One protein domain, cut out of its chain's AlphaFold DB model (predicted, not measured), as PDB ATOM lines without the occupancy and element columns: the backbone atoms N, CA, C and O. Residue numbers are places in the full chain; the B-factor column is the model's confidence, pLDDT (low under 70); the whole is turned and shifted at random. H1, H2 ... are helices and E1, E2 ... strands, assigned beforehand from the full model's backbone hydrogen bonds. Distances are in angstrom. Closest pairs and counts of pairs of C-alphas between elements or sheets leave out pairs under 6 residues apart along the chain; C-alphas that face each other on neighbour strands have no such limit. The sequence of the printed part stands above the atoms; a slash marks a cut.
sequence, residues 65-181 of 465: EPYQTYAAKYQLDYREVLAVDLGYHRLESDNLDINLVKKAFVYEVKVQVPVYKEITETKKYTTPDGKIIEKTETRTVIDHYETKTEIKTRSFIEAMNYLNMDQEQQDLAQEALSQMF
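What this domain is: This is residues 65 to 181 of the 465 residues of the protein "NlpC/P60 domain-containing protein" of Bacillus sp. FJAT-27264 (UniProt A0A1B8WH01). A small head of five short helices, H1 to H5, bears one long arm, the twisted hairpin of strands E1 and E2, which makes the length of the whole. In the head, H2 touches each of the other four helices. The printed part has 117 residues, running H1 H2 H3 E1 E2 H4 H5, with one antiparallel sheet, E1 - E2; the class is mixed, helices and strands. It is extended, with a radius of gyration of the C-alphas of 26.7 A and spans of 87 by 24 by 23 A.

How they stand to each other: H1, residues 65 to 74, touches H2, residues 78 to 88, at a steep tilt of 64 degrees; their closest C-alphas, of Gln 68 and Tyr 78, are 4.9 A apart. H3, residues 98 to 105, touches H2 about perpendicular at 73 degrees, closest at the C-alphas of Asp 85 and Val 101, 6.1 A. E1, residues 106 to 126, and E2, residues 132 to 153, form an antiparallel hairpin; N 107 and O 152, 3.0 A, and N 125 and O 133, 2.8 A, are within hydrogen-bond range. E1 bends by 51 degrees at residue 122, and E2 by 59 degrees at residue 149. H4, residues 156 to 162, touches H3 about perpendicular at 81 degrees, closest at the C-alphas of Ala 104 and Ala 159, 4.6 A. H5, residues 167 to 179, touches H2, opposite ways at a shallow tilt of 34.7 degrees, only just short of steep; the closest C-alphas, of Gly 87 and Ala 173, are 3.8 A apart. H5 is apart from H1 and H3. Every O i to N i+4 pair is within range in H1, H2, H4 and H5, and 2 of 4 in H3.

Where its parts are: H1 begins at C-alpha 65, (-33.249, -14.126, 30.139). E1 is 58.7 A long, ending at C-alpha 126, (34.368, -21.381, 7.085), and E2 57.7 A. H5, 18.3 A, ends at C-alpha 179, (-31.772, -24.553, 44.605).

The domain as a whole: The C-alphas farthest apart, of Asp 94 and Asp 129, are 88.5 A apart. The printed part has no cut and no long link. Its mean pLDDT is 75.9; 31 residues are under 70, among them 170 to 181.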
ATOM      1  N   GLU A  65     -33.830 -14.350  31.475       80.06
ATOM      2  CA  GLU A  65     -33.249 -14.126  30.139       80.06
ATOM      3  C   GLU A  65     -32.078 -13.112  30.111       80.06
ATOM      4  O   GLU A  65     -31.070 -13.381  29.443       80.06
ATOM      5  N   PRO A  66     -32.117 -11.977  30.848       84.69
ATOM      6  CA  PRO A  66     -30.988 -11.052  30.920       84.69
ATOM      7  C   PRO A  66     -29.719 -11.714  31.470       84.69
ATOM      8  O   PRO A  66     -28.627 -11.480  30.942       84.69
ATOM      9  N   TYR A  67     -29.861 -12.563  32.493       84.88
ATOM     10  CA  TYR A  67     -28.756 -13.286  33.126       84.88
ATOM     11  C   TYR A  67     -28.164 -14.308  32.168       84.88
ATOM     12  O   TYR A  67     -26.949 -14.341  31.987       84.88
ATOM     13  N   GLN A  68     -29.017 -15.071  31.482       60.31
ATOM     14  CA  GLN A  68     -28.604 -16.030  30.457       60.31
ATOM     15  C   GLN A  68     -27.842 -15.351  29.318       60.31
ATOM     16  O   GLN A  68     -26.759 -15.795  28.941       60.31
ATOM     17  N   THR A  69     -28.367 -14.234  28.812       70.69
ATOM     18  CA  THR A  69     -27.752 -13.473  27.717       70.69
ATOM     19  C   THR A  69     -26.380 -12.934  28.109       70.69
ATOM     20  O   THR A  69     -25.410 -13.041  27.354       70.69
ATOM     21  N   TYR A  70     -26.278 -12.349  29.304       76.75
ATOM     22  CA  TYR A  70     -25.020 -11.821  29.810       76.75
ATOM     23  C   TYR A  70     -23.999 -12.934  30.069       76.75
ATOM     24  O   TYR A  70     -22.855 -12.828  29.628       76.75
ATOM     25  N   ALA A  71     -24.415 -14.011  30.732       63.59
ATOM     26  CA  ALA A  71     -23.544 -15.124  31.063       63.59
ATOM     27  C   ALA A  71     -23.017 -15.826  29.803       63.59
ATOM     28  O   ALA A  71     -21.812 -16.045  29.687       63.59
ATOM     29  N   ALA A  72     -23.870 -16.045  28.797       51.50
ATOM     30  CA  ALA A  72     -23.467 -16.609  27.509       51.50
ATOM     31  C   ALA A  72     -22.402 -15.757  26.793       51.50
ATOM     32  O   ALA A  72     -21.454 -16.303  26.228       51.50
ATOM     33  N   LYS A  73     -22.509 -14.420  26.851       70.69
ATOM     34  CA  LYS A  73     -21.531 -13.503  26.239       70.69
ATOM     35  C   LYS A  73     -20.120 -13.662  26.820       70.69
ATOM     36  O   LYS A  73     -19.148 -13.486  26.088       70.69
ATOM     37  N   TYR A  74     -20.007 -13.975  28.110       64.62
ATOM     38  CA  TYR A  74     -18.730 -14.050  28.830       64.62
ATOM     39  C   TYR A  74     -18.376 -15.461  29.317       64.62
ATOM     40  O   TYR A  74     -17.433 -15.608  30.086       64.62
ATOM     41  N   GLN A  75     -19.096 -16.486  28.847       52.97
ATOM     42  CA  GLN A  75     -18.891 -17.894  29.221       52.97
ATOM     43  C   GLN A  75     -19.010 -18.145  30.740       52.97
ATOM     44  O   GLN A  75     -18.273 -18.947  31.307       52.97
ATOM     45  N   LEU A  76     -19.938 -17.448  31.399       52.53
ATOM     46  CA  LEU A  76     -20.284 -17.631  32.814       52.53
ATOM     47  C   LEU A  76     -21.473 -18.595  32.963       52.53
ATOM     48  O   LEU A  76     -22.221 -18.812  32.007       52.53
ATOM     49  N   ASP A  77     -21.697 -19.116  34.172       56.97
ATOM     50  CA  ASP A  77     -22.964 -19.768  34.523       56.97
ATOM     51  C   ASP A  77     -24.002 -18.695  34.891       56.97
ATOM     52  O   ASP A  77     -23.799 -17.895  35.805       56.97
ATOM     53  N   TYR A  78     -25.132 -18.658  34.179       70.44
ATOM     54  CA  TYR A  78     -26.186 -17.676  34.445       70.44
ATOM     55  C   TYR A  78     -26.798 -17.826  35.839       70.44
ATOM     56  O   TYR A  78     -27.304 -16.842  36.376       70.44
ATOM     57  N   ARG A  79     -26.743 -19.030  36.421       70.62
ATOM     58  CA  ARG A  79     -27.240 -19.320  37.768       70.62
ATOM     59  C   ARG A  79     -26.328 -18.722  38.813       70.62
ATOM     60  O   ARG A  79     -26.833 -18.148  39.760       70.62
ATOM     61  N   GLU A  80     -25.011 -18.769  38.618       70.81
ATOM     62  CA  GLU A  80     -24.059 -18.071  39.490       70.81
ATOM     63  C   GLU A  80     -24.311 -16.559  39.456       70.81
ATOM     64  O   GLU A  80     -24.376 -15.923  40.503       70.81
ATOM     65  N   VAL A  81     -24.525 -15.982  38.267       79.62
ATOM     66  CA  VAL A  81     -24.818 -14.544  38.131       79.62
ATOM     67  C   VAL A  81     -26.141 -14.176  38.807       79.62
ATOM     68  O   VAL A  81     -26.190 -13.201  39.553       79.62
ATOM     69  N   LEU A  82     -27.197 -14.960  38.577       83.94
ATOM     70  CA  LEU A  82     -28.509 -14.751  39.188       83.94
ATOM     71  C   LEU A  82     -28.478 -14.972  40.704       83.94
ATOM     72  O   LEU A  82     -29.100 -14.222  41.443       83.94
ATOM     73  N   ALA A  83     -27.741 -15.971  41.176       79.31
ATOM     74  CA  ALA A  83     -27.622 -16.287  42.587       79.31
ATOM     75  C   ALA A  83     -26.841 -15.221  43.359       79.31
ATOM     76  O   ALA A  83     -27.230 -14.890  44.474       79.31
ATOM     77  N   VAL A  84     -25.791 -14.630  42.773       85.94
ATOM     78  CA  VAL A  84     -25.127 -13.460  43.374       85.94
ATOM     79  C   VAL A  84     -26.094 -12.284  43.482       85.94
ATOM     80  O   VAL A  84     -26.111 -11.627  44.516       85.94
ATOM     81  N   ASP A  85     -26.902 -12.031  42.452       95.06
ATOM     82  CA  ASP A  85     -27.879 -10.933  42.445       95.06
ATOM     83  C   ASP A  85     -28.971 -11.160  43.503       95.06
ATOM     84  O   ASP A  85     -29.198 -10.321  44.373       95.06
ATOM     85  N   LEU A  86     -29.543 -12.367  43.528       88.50
ATOM     86  CA  LEU A  86     -30.500 -12.793  44.548       88.50
ATOM     87  C   LEU A  86     -29.911 -12.683  45.952       88.50
ATOM     88  O   LEU A  86     -30.534 -12.081  46.814       88.50
ATOM     89  N   GLY A  87     -28.717 -13.216  46.208       84.31
ATOM     90  CA  GLY A  87     -28.114 -13.126  47.537       84.31
ATOM     91  C   GLY A  87     -27.762 -11.696  47.938       84.31
ATOM     92  O   GLY A  87     -27.969 -11.321  49.092       84.31
ATOM     93  N   TYR A  88     -27.312 -10.859  46.996       95.06
ATOM     94  CA  TYR A  88     -27.079  -9.435  47.245       95.06
ATOM     95  C   TYR A  88     -28.369  -8.740  47.700       95.06
ATOM     96  O   TYR A  88     -28.356  -7.990  48.680       95.06
ATOM     97  N   HIS A  89     -29.489  -9.061  47.055       93.44
ATOM     98  CA  HIS A  89     -30.821  -8.565  47.394       93.44
ATOM     99  C   HIS A  89     -31.574  -9.441  48.405       93.44
ATOM    100  O   HIS A  89     -32.781  -9.300  48.552       93.44
ATOM    101  N   ARG A  90     -30.885 -10.327  49.135       86.94
ATOM    102  CA  ARG A  90     -31.469 -11.178  50.191       86.94
ATOM    103  C   ARG A  90     -32.708 -11.971  49.748       86.94
ATOM    104  O   ARG A  90     -33.654 -12.142  50.508       86.94
ATOM    105  N   LEU A  91     -32.649 -12.487  48.525       80.38
ATOM    106  CA  LEU A  91     -33.687 -13.249  47.826       80.38
ATOM    107  C   LEU A  91     -34.932 -12.438  47.431       80.38
ATOM    108  O   LEU A  91     -35.914 -13.025  46.994       80.38
ATOM    109  N   GLU A  92     -34.886 -11.106  47.513       80.00
ATOM    110  CA  GLU A  92     -35.970 -10.238  47.049       80.00
ATOM    111  C   GLU A  92     -35.941 -10.124  45.512       80.00
ATOM    112  O   GLU A  92     -35.174  -9.347  44.936       80.00
ATOM    113  N   SER A  93     -36.785 -10.907  44.830       76.94
ATOM    114  CA  SER A  93     -36.856 -10.993  43.360       76.94
ATOM    115  C   SER A  93     -37.191  -9.672  42.667       76.94
ATOM    116  O   SER A  93     -36.760  -9.440  41.535       76.94
ATOM    117  N   ASP A  94     -37.932  -8.796  43.343       80.00
ATOM    118  CA  ASP A  94     -38.354  -7.495  42.813       80.00
ATOM    119  C   ASP A  94     -37.207  -6.476  42.743       80.00
ATOM    120  O   ASP A  94     -37.295  -5.484  42.016       80.00
ATOM    121  N   ASN A  95     -36.115  -6.729  43.470       83.69
ATOM    122  CA  ASN A  95     -34.985  -5.812  43.599       83.69
ATOM    123  C   ASN A  95     -33.793  -6.164  42.700       83.69
ATOM    124  O   ASN A  95     -32.789  -5.455  42.722       83.69
ATOM    125  N   LEU A  96     -33.910  -7.220  41.894       88.50
ATOM    126  CA  LEU A  96     -32.847  -7.716  41.026       88.50
ATOM    127  C   LEU A  96     -32.366  -6.671  40.002       88.50
ATOM    128  O   LEU A  96     -33.149  -6.159  39.195       88.50
ATOM    129  N   ASP A  97     -31.053  -6.417  39.968       89.88
ATOM    130  CA  ASP A  97     -30.413  -5.538  38.984       89.88
ATOM    131  C   ASP A  97     -29.170  -6.191  38.389       89.88
ATOM    132  O   ASP A  97     -28.046  -6.048  38.874       89.88
ATOM    133  N   ILE A  98     -29.342  -6.793  37.212       88.25
ATOM    134  CA  ILE A  98     -28.230  -7.421  36.505       88.25
ATOM    135  C   ILE A  98     -27.023  -6.483  36.340       88.25
ATOM    136  O   ILE A  98     -25.881  -6.938  36.362       88.25
ATOM    137  N   ASN A  99     -27.216  -5.168  36.170       92.06
ATOM    138  CA  ASN A  99     -26.099  -4.249  35.941       92.06
ATOM    139  C   ASN A  99     -25.176  -4.113  37.152       92.06
ATOM    140  O   ASN A  99     -23.982  -3.849  36.956       92.06
ATOM    141  N   LEU A 100     -25.698  -4.341  38.357       87.75
ATOM    142  CA  LEU A 100     -24.919  -4.444  39.581       87.75
ATOM    143  C   LEU A 100     -23.928  -5.611  39.482       87.75
ATOM    144  O   LEU A 100     -22.714  -5.424  39.613       87.75
ATOM    145  N   VAL A 101     -24.431  -6.807  39.166       88.56
ATOM    146  CA  VAL A 101     -23.631  -8.039  39.178       88.56
ATOM    147  C   VAL A 101     -22.749  -8.215  37.937       88.56
ATOM    148  O   VAL A 101     -21.731  -8.902  38.002       88.56
ATOM    149  N   LYS A 102     -23.019  -7.512  36.824       90.06
ATOM    150  CA  LYS A 102     -22.142  -7.530  35.629       90.06
ATOM    151  C   LYS A 102     -20.691  -7.156  35.947       90.06
ATOM    152  O   LYS A 102     -19.748  -7.749  35.426       90.06
ATOM    153  N   LYS A 103     -20.477  -6.140  36.782       87.56
ATOM    154  CA  LYS A 103     -19.114  -5.684  37.118       87.56
ATOM    155  C   LYS A 103     -18.419  -6.612  38.115       87.56
ATOM    156  O   LYS A 103     -17.189  -6.629  38.181       87.56
ATOM    157  N   ALA A 104     -19.204  -7.395  38.855       90.50
ATOM    158  CA  ALA A 104     -18.690  -8.393  39.775       90.50
ATOM    159  C   ALA A 104     -18.023  -9.546  39.024       90.50
ATOM    160  O   ALA A 104     -16.911  -9.933  39.372       90.50
ATOM    161  N   PHE A 105     -18.631 -10.023  37.938       82.25
ATOM    162  CA  PHE A 105     -18.111 -11.183  37.218       82.25
ATOM    163  C   PHE A 105     -17.070 -10.870  36.150       82.25
ATOM    164  O   PHE A 105     -16.208 -11.706  35.924       82.25
ATOM    165  N   VAL A 106     -17.106  -9.712  35.487       85.69
ATOM    166  CA  VAL A 106     -16.224  -9.442  34.335       85.69
ATOM    167  C   VAL A 106     -15.336  -8.231  34.588       85.69
ATOM    168  O   VAL A 106     -15.803  -7.186  35.039       85.69
ATOM    169  N   TYR A 107     -14.051  -8.358  34.259       87.56
ATOM    170  CA  TYR A 107     -13.084  -7.267  34.324       87.56
ATOM    171  C   TYR A 107     -12.099  -7.311  33.154       87.56
ATOM    172  O   TYR A 107     -11.851  -8.352  32.551       87.56
ATOM    173  N   GLU A 108     -11.534  -6.154  32.827       87.50
ATOM    174  CA  GLU A 108     -10.558  -6.006  31.753       87.50
ATOM    175  C   GLU A 108      -9.146  -5.925  32.328       87.50
ATOM    176  O   GLU A 108      -8.889  -5.197  33.289       87.50
ATOM    177  N   VAL A 109      -8.213  -6.647  31.713       84.31
ATOM    178  CA  VAL A 109      -6.784  -6.555  32.014       84.31
ATOM    179  C   VAL A 109      -6.021  -6.148  30.766       84.31
ATOM    180  O   VAL A 109      -6.331  -6.571  29.656       84.31
ATOM    181  N   LYS A 110      -5.003  -5.308  30.943       88.56
ATOM    182  CA  LYS A 110      -4.082  -4.944  29.866       88.56
ATOM    183  C   LYS A 110      -2.900  -5.905  29.897       88.56
ATOM    184  O   LYS A 110      -2.148  -5.907  30.869       88.56
ATOM    185  N   VAL A 111      -2.742  -6.697  28.845       76.25
ATOM    186  CA  VAL A 111      -1.640  -7.651  28.680       76.25
ATOM    187  C   VAL A 111      -0.701  -7.186  27.575       76.25
ATOM    188  O   VAL A 111      -1.134  -6.611  26.577       76.25
ATOM    189  N   GLN A 112       0.597  -7.411  27.766       82.00
ATOM    190  CA  GLN A 112       1.609  -7.156  26.743       82.00
ATOM    191  C   GLN A 112       1.748  -8.404  25.875       82.00
ATOM    192  O   GLN A 112       2.120  -9.464  26.374       82.00
ATOM    193  N   VAL A 113       1.446  -8.282  24.587       76.56
ATOM    194  CA  VAL A 113       1.523  -9.377  23.618       76.56
ATOM    195  C   VAL A 113       2.705  -9.110  22.683       76.56
ATOM    196  O   VAL A 113       2.768  -8.027  22.102       76.56
ATOM    197  N   PRO A 114       3.665 -10.041  22.541       73.12
ATOM    198  CA  PRO A 114       4.793  -9.852  21.636       73.12
ATOM    199  C   PRO A 114       4.329  -9.887  20.176       73.12
ATOM    200  O   PRO A 114       3.660 -10.826  19.745       73.12
ATOM    201  N   VAL A 115       4.728  -8.875  19.411       82.88
ATOM    202  CA  VAL A 115       4.618  -8.835  17.952       82.88
ATOM    203  C   VAL A 115       5.948  -9.274  17.368       82.88
ATOM    204  O   VAL A 115       7.015  -8.825  17.791       82.88
ATOM    205  N   TYR A 116       5.890 -10.176  16.398       78.88
ATOM    206  CA  TYR A 116       7.069 -10.802  15.823       78.88
ATOM    207  C   TYR A 116       7.393 -10.220  14.448       78.88
ATOM    208  O   TYR A 116       6.493  -9.926  13.665       78.88
ATOM    209  N   LYS A 117       8.687 -10.124  14.133       83.38
ATOM    210  CA  LYS A 117       9.175  -9.866  12.774       83.38
ATOM    211  C   LYS A 117      10.188 -10.916  12.356       83.38
ATOM    212  O   LYS A 117      10.939 -11.447  13.178       83.38
ATOM    213  N   GLU A 118      10.241 -11.183  11.064       85.75
ATOM    214  CA  GLU A 118      11.277 -12.028  10.489       85.75
ATOM    215  C   GLU A 118      12.519 -11.195  10.181       85.75
ATOM    216  O   GLU A 118      12.445 -10.142   9.547       85.75
ATOM    217  N   ILE A 119      13.677 -11.672  10.632       80.31
ATOM    218  CA  ILE A 119      14.976 -11.129  10.247       80.31
ATOM    219  C   ILE A 119      15.704 -12.202   9.458       80.31
ATOM    220  O   ILE A 119      15.818 -13.346   9.896       80.31
ATOM    221  N   THR A 120      16.217 -11.806   8.299       82.50
ATOM    222  CA  THR A 120      17.037 -12.659   7.448       82.50
ATOM    223  C   THR A 120      18.478 -12.169   7.504       82.50
ATOM    224  O   THR A 120      18.762 -11.030   7.140       82.50
ATOM    225  N   GLU A 121      19.386 -13.020   7.978       79.25
ATOM    226  CA  GLU A 121      20.821 -12.737   8.056       79.25
ATOM    227  C   GLU A 121      21.597 -13.759   7.223       79.25
ATOM    228  O   GLU A 121      21.412 -14.970   7.357       79.25
ATOM    229  N   THR A 122      22.509 -13.277   6.383       77.19
ATOM    230  CA  THR A 122      23.459 -14.136   5.671       77.19
ATOM    231  C   THR A 122      24.722 -14.269   6.506       77.19
ATOM    232  O   THR A 122      25.464 -13.302   6.681       77.19
ATOM    233  N   LYS A 123      24.987 -15.473   7.017       76.88
ATOM    234  CA  LYS A 123      26.210 -15.770   7.769       76.88
ATOM    235  C   LYS A 123      27.216 -16.503   6.895       76.88
ATOM    236  O   LYS A 123      26.865 -17.400   6.128       76.88
ATOM    237  N   LYS A 124      28.483 -16.112   7.035       80.06
ATOM    238  CA  LYS A 124      29.628 -16.765   6.397       80.06
ATOM    239  C   LYS A 124      30.183 -17.815   7.345       80.06
ATOM    240  O   LYS A 124      30.612 -17.487   8.449       80.06
ATOM    241  N   TYR A 125      30.195 -19.058   6.900       70.62
ATOM    242  CA  TYR A 125      30.789 -20.173   7.615       70.62
ATOM    243  C   TYR A 125      32.061 -20.592   6.890       70.62
ATOM    244  O   TYR A 125      32.068 -20.711   5.667       70.62
ATOM    245  N   THR A 126      33.139 -20.804   7.642       74.25
ATOM    246  CA  THR A 126      34.368 -21.381   7.085       74.25
ATOM    247  C   THR A 126      34.330 -22.876   7.342       74.25
ATOM    248  O   THR A 126      34.238 -23.307   8.491       74.25
ATOM    249  N   THR A 127      34.330 -23.667   6.278       68.75
ATOM    250  CA  THR A 127      34.351 -25.125   6.369       68.75
ATOM    251  C   THR A 127      35.745 -25.618   6.789       68.75
ATOM    252  O   THR A 127      36.723 -24.879   6.656       68.75
ATOM    253  N   PRO A 128      35.880 -26.853   7.305       66.44
ATOM    254  CA  PRO A 128      37.166 -27.382   7.784       66.44
ATOM    255  C   PRO A 128      38.292 -27.418   6.732       66.44
ATOM    256  O   PRO A 128      39.463 -27.436   7.093       66.44
ATOM    257  N   ASP A 129      37.948 -27.405   5.441       77.88
ATOM    258  CA  ASP A 129      38.853 -27.318   4.285       77.88
ATOM    259  C   ASP A 129      39.174 -25.868   3.852       77.88
ATOM    260  O   ASP A 129      39.842 -25.658   2.842       77.88
ATOM    261  N   GLY A 130      38.719 -24.861   4.604       71.56
ATOM    262  CA  GLY A 130      39.036 -23.444   4.388       71.56
ATOM    263  C   GLY A 130      38.151 -22.717   3.369       71.56
ATOM    264  O   GLY A 130      38.412 -21.554   3.063       71.56
ATOM    265  N   LYS A 131      37.096 -23.354   2.842       73.88
ATOM    266  CA  LYS A 131      36.125 -22.690   1.960       73.88
ATOM    267  C   LYS A 131      35.137 -21.846   2.761       73.88
ATOM    268  O   LYS A 131      34.638 -22.254   3.804       73.88
ATOM    269  N   ILE A 132      34.813 -20.666   2.236       77.12
ATOM    270  CA  ILE A 132      33.758 -19.816   2.790       77.12
ATOM    271  C   ILE A 132      32.447 -20.172   2.092       77.12
ATOM    272  O   ILE A 132      32.346 -20.063   0.870       77.12
ATOM    273  N   ILE A 133      31.448 -20.578   2.869       74.50
ATOM    274  CA  ILE A 133      30.075 -20.777   2.404       74.50
ATOM    275  C   ILE A 133      29.161 -19.742   3.059       74.50
ATOM    276  O   ILE A 133      29.267 -19.458   4.252       74.50
ATOM    277  N   GLU A 134      28.262 -19.160   2.271       78.38
ATOM    278  CA  GLU A 134      27.239 -18.232   2.748       78.38
ATOM    279  C   GLU A 134      25.930 -18.987   2.935       78.38
ATOM    280  O   GLU A 134      25.461 -19.673   2.027       78.38
ATOM    281  N   LYS A 135      25.345 -18.880   4.127       69.19
ATOM    282  CA  LYS A 135      24.044 -19.468   4.427       69.19
ATOM    283  C   LYS A 135      23.120 -18.379   4.944       69.19
ATOM    284  O   LYS A 135      23.427 -17.699   5.924       69.19
ATOM    285  N   THR A 136      22.000 -18.230   4.257       73.94
ATOM    286  CA  THR A 136      20.923 -17.329   4.648       73.94
ATOM    287  C   THR A 136      20.068 -18.016   5.701       73.94
ATOM    288  O   THR A 136      19.535 -19.101   5.465       73.94
ATOM    289  N   GLU A 137      19.966 -17.404   6.873       73.06
ATOM    290  CA  GLU A 137      19.157 -17.882   7.988       73.06
ATOM    291  C   GLU A 137      18.056 -16.864   8.268       73.06
ATOM    292  O   GLU A 137      18.332 -15.697   8.552       73.06
ATOM    293  N   THR A 138      16.804 -17.309   8.200       69.69
ATOM    294  CA  THR A 138      15.654 -16.521   8.642       69.69
ATOM    295  C   THR A 138      15.312 -16.935  10.063       69.69
ATOM    296  O   THR A 138      15.143 -18.121  10.351       69.69
ATOM    297  N   ARG A 139      15.233 -15.958  10.967       66.94
ATOM    298  CA  ARG A 139      14.773 -16.161  12.341       66.94
ATOM    299  C   ARG A 139      13.664 -15.179  12.676       66.94
ATOM    300  O   ARG A 139      13.736 -14.000  12.335       66.94
ATOM    301  N   THR A 140      12.663 -15.668  13.390       68.00
ATOM    302  CA  THR A 140      11.608 -14.842  13.966       68.00
ATOM    303  C   THR A 140      12.125 -14.240  15.268       68.00
ATOM    304  O   THR A 140      12.571 -14.967  16.156       68.00
ATOM    305  N   VAL A 141      12.096 -12.916  15.387       74.88
ATOM    306  CA  VAL A 141      12.425 -12.216  16.634       74.88
ATOM    307  C   VAL A 141      11.225 -11.409  17.105       74.88
ATOM    308  O   VAL A 141      10.379 -11.015  16.302       74.88
ATOM    309  N   ILE A 142      11.159 -11.144  18.407       76.62
ATOM    310  CA  ILE A 142      10.197 -10.187  18.960       76.62
ATOM    311  C   ILE A 142      10.612  -8.798  18.469       76.62
ATOM    312  O   ILE A 142      11.745  -8.374  18.696       76.62
ATOM    313  N   ASP A 143       9.718  -8.121  17.761       88.06
ATOM    314  CA  ASP A 143       9.921  -6.752  17.299       88.06
ATOM    315  C   ASP A 143       9.620  -5.759  18.421       88.06
ATOM    316  O   ASP A 143      10.478  -4.981  18.833       88.06
ATOM    317  N   HIS A 144       8.403  -5.835  18.952       87.62
ATOM    318  CA  HIS A 144       7.917  -5.005  20.043       87.62
ATOM    319  C   HIS A 144       6.781  -5.724  20.785       87.62
ATOM    320  O   HIS A 144       6.354  -6.807  20.390       87.62
ATOM    321  N   TYR A 145       6.305  -5.136  21.881       81.19
ATOM    322  CA  TYR A 145       5.120  -5.607  22.594       81.19
ATOM    323  C   TYR A 145       3.966  -4.643  22.340       81.19
ATOM    324  O   TYR A 145       4.132  -3.429  22.465       81.19
ATOM    325  N   GLU A 146       2.801  -5.182  22.006       87.88
ATOM    326  CA  GLU A 146       1.557  -4.428  21.924       87.88
ATOM    327  C   GLU A 146       0.730  -4.637  23.188       87.88
ATOM    328  O   GLU A 146       0.606  -5.744  23.713       87.88
ATOM    329  N   THR A 147       0.121  -3.558  23.675       83.75
ATOM    330  CA  THR A 147      -0.824  -3.648  24.787       83.75
ATOM    331  C   THR A 147      -2.190  -4.046  24.248       83.75
ATOM    332  O   THR A 147      -2.845  -3.252  23.574       83.75
ATOM    333  N   LYS A 148      -2.644  -5.250  24.587       84.81
ATOM    334  CA  LYS A 148      -3.981  -5.739  24.253       84.81
ATOM    335  C   LYS A 148      -4.849  -5.773  25.505       84.81
ATOM    336  O   LYS A 148      -4.393  -6.163  26.577       84.81
ATOM    337  N   THR A 149      -6.107  -5.373  25.370       84.62
ATOM    338  CA  THR A 149      -7.106  -5.599  26.418       84.62
ATOM    339  C   THR A 149      -7.612  -7.032  26.312       84.62
ATOM    340  O   THR A 149      -8.104  -7.446  25.262       84.62
ATOM    341  N   GLU A 150      -7.489  -7.787  27.395       78.38
ATOM    342  CA  GLU A 150      -8.065  -9.115  27.553       78.38
ATOM    343  C   GLU A 150      -9.200  -9.051  28.578       78.38
ATOM    344  O   GLU A 150      -9.098  -8.375  29.603       78.38
ATOM    345  N   ILE A 151     -10.297  -9.748  28.293       76.62
ATOM    346  CA  ILE A 151     -11.433  -9.865  29.204       76.62
ATOM    347  C   ILE A 151     -11.189 -11.077  30.101       76.62
ATOM    348  O   ILE A 151     -10.931 -12.173  29.607       76.62
ATOM    349  N   LYS A 152     -11.282 -10.880  31.414       73.12
ATOM    350  CA  LYS A 152     -11.192 -11.930  32.431       73.12
ATOM    351  C   LYS A 152     -12.488 -12.002  33.232       73.12
ATOM    352  O   LYS A 152     -13.252 -11.034  33.302       73.12
ATOM    353  N   THR A 153     -12.715 -13.156  33.847       68.75
ATOM    354  CA  THR A 153     -13.886 -13.430  34.679       68.75
ATOM    355  C   THR A 153     -13.484 -13.751  36.117       68.75
ATOM    356  O   THR A 153     -12.393 -14.263  36.366       68.75
ATOM    357  N   ARG A 154     -14.356 -13.413  37.068       74.75
ATOM    358  CA  ARG A 154     -14.281 -13.825  38.474       74.75
ATOM    359  C   ARG A 154     -15.138 -15.068  38.686       74.75
ATOM    360  O   ARG A 154     -16.175 -15.219  38.044       74.75
ATOM    361  N   SER A 155     -14.713 -15.931  39.601       56.66
ATOM    362  CA  SER A 155     -15.539 -17.018  40.130       56.66
ATOM    363  C   SER A 155     -16.706 -16.481  40.965       56.66
ATOM    364  O   SER A 155     -16.687 -15.334  41.414       56.66
ATOM    365  N   PHE A 156     -17.698 -17.329  41.236       63.88
ATOM    366  CA  PHE A 156     -18.850 -17.014  42.085       63.88
ATOM    367  C   PHE A 156     -18.467 -16.386  43.441       63.88
ATOM    368  O   PHE A 156     -18.968 -15.323  43.803       63.88
ATOM    369  N   ILE A 157     -17.500 -16.976  44.158       54.03
ATOM    370  CA  ILE A 157     -17.014 -16.444  45.446       54.03
ATOM    371  C   ILE A 157     -16.311 -15.090  45.269       54.03
ATOM    372  O   ILE A 157     -16.519 -14.162  46.049       54.03
ATOM    373  N   GLU A 158     -15.477 -14.950  44.239       60.91
ATOM    374  CA  GLU A 158     -14.769 -13.696  43.961       60.91
ATOM    375  C   GLU A 158     -15.722 -12.566  43.557       60.91
ATOM    376  O   GLU A 158     -15.466 -11.409  43.892       60.91
ATOM    377  N   ALA A 159     -16.820 -12.885  42.868       74.88
ATOM    378  CA  ALA A 159     -17.869 -11.932  42.528       74.88
ATOM    379  C   ALA A 159     -18.596 -11.426  43.786       74.88
ATOM    380  O   ALA A 159     -18.754 -10.215  43.944       74.88
ATOM    381  N   MET A 160     -18.950 -12.313  44.724       81.06
ATOM    382  CA  MET A 160     -19.556 -11.906  46.001       81.06
ATOM    383  C   MET A 160     -18.609 -11.051  46.850       81.06
ATOM    384  O   MET A 160     -19.003 -10.014  47.387       81.06
ATOM    385  N   ASN A 161     -17.330 -11.434  46.904       73.00
ATOM    386  CA  ASN A 161     -16.298 -10.656  47.590       73.00
ATOM    387  C   ASN A 161     -16.111  -9.272  46.953       73.00
ATOM    388  O   ASN A 161     -15.962  -8.284  47.665       73.00
ATOM    389  N   TYR A 162     -16.151  -9.178  45.620       91.38
ATOM    390  CA  TYR A 162     -16.063  -7.901  44.909       91.38
ATOM    391  C   TYR A 162     -17.217  -6.954  45.266       91.38
ATOM    392  O   TYR A 162     -17.012  -5.744  45.376       91.38
ATOM    393  N   LEU A 163     -18.418  -7.499  45.471       94.88
ATOM    394  CA  LEU A 163     -19.595  -6.741  45.895       94.88
ATOM    395  C   LEU A 163     -19.596  -6.397  47.393       94.88
ATOM    396  O   LEU A 163     -20.495  -5.688  47.838       94.88
ATOM    397  N   ASN A 164     -18.589  -6.844  48.152       95.06
ATOM    398  CA  ASN A 164     -18.518  -6.730  49.611       95.06
ATOM    399  C   ASN A 164     -19.770  -7.287  50.307       95.06
ATOM    400  O   ASN A 164     -20.244  -6.707  51.283       95.06
ATOM    401  N   MET A 165     -20.313  -8.391  49.786       88.88
ATOM    402  CA  MET A 165     -21.465  -9.060  50.390       88.88
ATOM    403  C   MET A 165     -21.115  -9.553  51.792       88.88
ATOM    404  O   MET A 165     -20.049 -10.148  51.994       88.88
ATOM    405  N   ASP A 166     -22.006  -9.319  52.753       83.69
ATOM    406  CA  ASP A 166     -21.863  -9.873  54.096       83.69
ATOM    407  C   ASP A 166     -22.097 -11.396  54.107       83.69
ATOM    408  O   ASP A 166     -22.481 -11.995  53.101       83.69
ATOM    409  N   GLN A 167     -21.819 -12.048  55.239       62.19
ATOM    410  CA  GLN A 167     -21.923 -13.508  55.339       62.19
ATOM    411  C   GLN A 167     -23.336 -14.010  55.021       62.19
ATOM    412  O   GLN A 167     -23.480 -15.034  54.370       62.19
ATOM    413  N   GLU A 168     -24.368 -13.276  55.436       70.75
ATOM    414  CA  GLU A 168     -25.755 -13.665  55.198       70.75
ATOM    415  C   GLU A 168     -26.094 -13.574  53.707       70.75
ATOM    416  O   GLU A 168     -26.627 -14.517  53.138       70.75
ATOM    417  N   GLN A 169     -25.708 -12.488  53.039       83.88
ATOM    418  CA  GLN A 169     -25.868 -12.341  51.591       83.88
ATOM    419  C   GLN A 169     -25.104 -13.425  50.814       83.88
ATOM    420  O   GLN A 169     -25.600 -13.931  49.806       83.88
ATOM    421  N   GLN A 170     -23.904 -13.797  51.270       60.97
ATOM    422  CA  GLN A 170     -23.127 -14.888  50.674       60.97
ATOM    423  C   GLN A 170     -23.802 -16.250  50.862       60.97
ATOM    424  O   GLN A 170     -23.824 -17.049  49.924       60.97
ATOM    425  N   ASP A 171     -24.364 -16.503  52.044       52.28
ATOM    426  CA  ASP A 171     -25.092 -17.733  52.351       52.28
ATOM    427  C   ASP A 171     -26.378 -17.823  51.514       52.28
ATOM    428  O   ASP A 171     -26.650 -18.866  50.921       52.28
ATOM    429  N   LEU A 172     -27.118 -16.715  51.369       65.81
ATOM    430  CA  LEU A 172     -28.326 -16.630  50.539       65.81
ATOM    431  C   LEU A 172     -28.017 -16.808  49.048       65.81
ATOM    432  O   LEU A 172     -28.758 -17.493  48.346       65.81
ATOM    433  N   ALA A 173     -26.907 -16.252  48.552       62.78
ATOM    434  CA  ALA A 173     -26.468 -16.499  47.181       62.78
ATOM    435  C   ALA A 173     -26.131 -17.978  46.963       62.78
ATOM    436  O   ALA A 173     -26.556 -18.577  45.980       62.78
ATOM    437  N   GLN A 174     -25.382 -18.594  47.878       52.75
ATOM    438  CA  GLN A 174     -25.064 -20.024  47.803       52.75
ATOM    439  C   GLN A 174     -26.330 -20.886  47.872       52.75
ATOM    440  O   GLN A 174     -26.459 -21.866  47.139       52.75
ATOM    441  N   GLU A 175     -27.297 -20.494  48.697       52.47
ATOM    442  CA  GLU A 175     -28.600 -21.141  48.798       52.47
ATOM    443  C   GLU A 175     -29.402 -21.040  47.498       52.47
ATOM    444  O   GLU A 175     -29.855 -22.070  46.993       52.47
ATOM    445  N   ALA A 176     -29.534 -19.839  46.932       62.81
ATOM    446  CA  ALA A 176     -30.210 -19.619  45.658       62.81
ATOM    447  C   ALA A 176     -29.556 -20.441  44.543       62.81
ATOM    448  O   ALA A 176     -30.241 -21.118  43.776       62.81
ATOM    449  N   LEU A 177     -28.221 -20.445  44.498       60.16
ATOM    450  CA  LEU A 177     -27.459 -21.235  43.541       60.16
ATOM    451  C   LEU A 177     -27.750 -22.732  43.708       60.16
ATOM    452  O   LEU A 177     -28.064 -23.411  42.733       60.16
ATOM    453  N   SER A 178     -27.705 -23.238  44.942       47.72
ATOM    454  CA  SER A 178     -27.966 -24.646  45.251       47.72
ATOM    455  C   SER A 178     -29.372 -25.091  44.847       47.72
ATOM    456  O   SER A 178     -29.518 -26.232  44.413       47.72
ATOM    457  N   GLN A 179     -30.390 -24.239  44.997       52.31
ATOM    458  CA  GLN A 179     -31.772 -24.553  44.605       52.31
ATOM    459  C   GLN A 179     -31.950 -24.587  43.080       52.31
ATOM    460  O   GLN A 179     -32.742 -25.361  42.556       52.31
ATOM    461  N   MET A 180     -31.167 -23.807  42.329       58.69
ATOM    462  CA  MET A 180     -31.199 -23.842  40.860       58.69
ATOM    463  C   MET A 180     -30.554 -25.105  40.266       58.69
ATOM    464  O   MET A 180     -30.667 -25.349  39.063       58.69
ATOM    465  N   PHE A 181     -29.883 -25.912  41.092       47.34
ATOM    466  CA  PHE A 181     -29.247 -27.172  40.714       47.34
ATOM    467  C   PHE A 181     -30.088 -28.396  41.121       47.34
ATOM    468  O   PHE A 181     -29.553 -29.369  41.649       47.34
TER     469      PHE A 181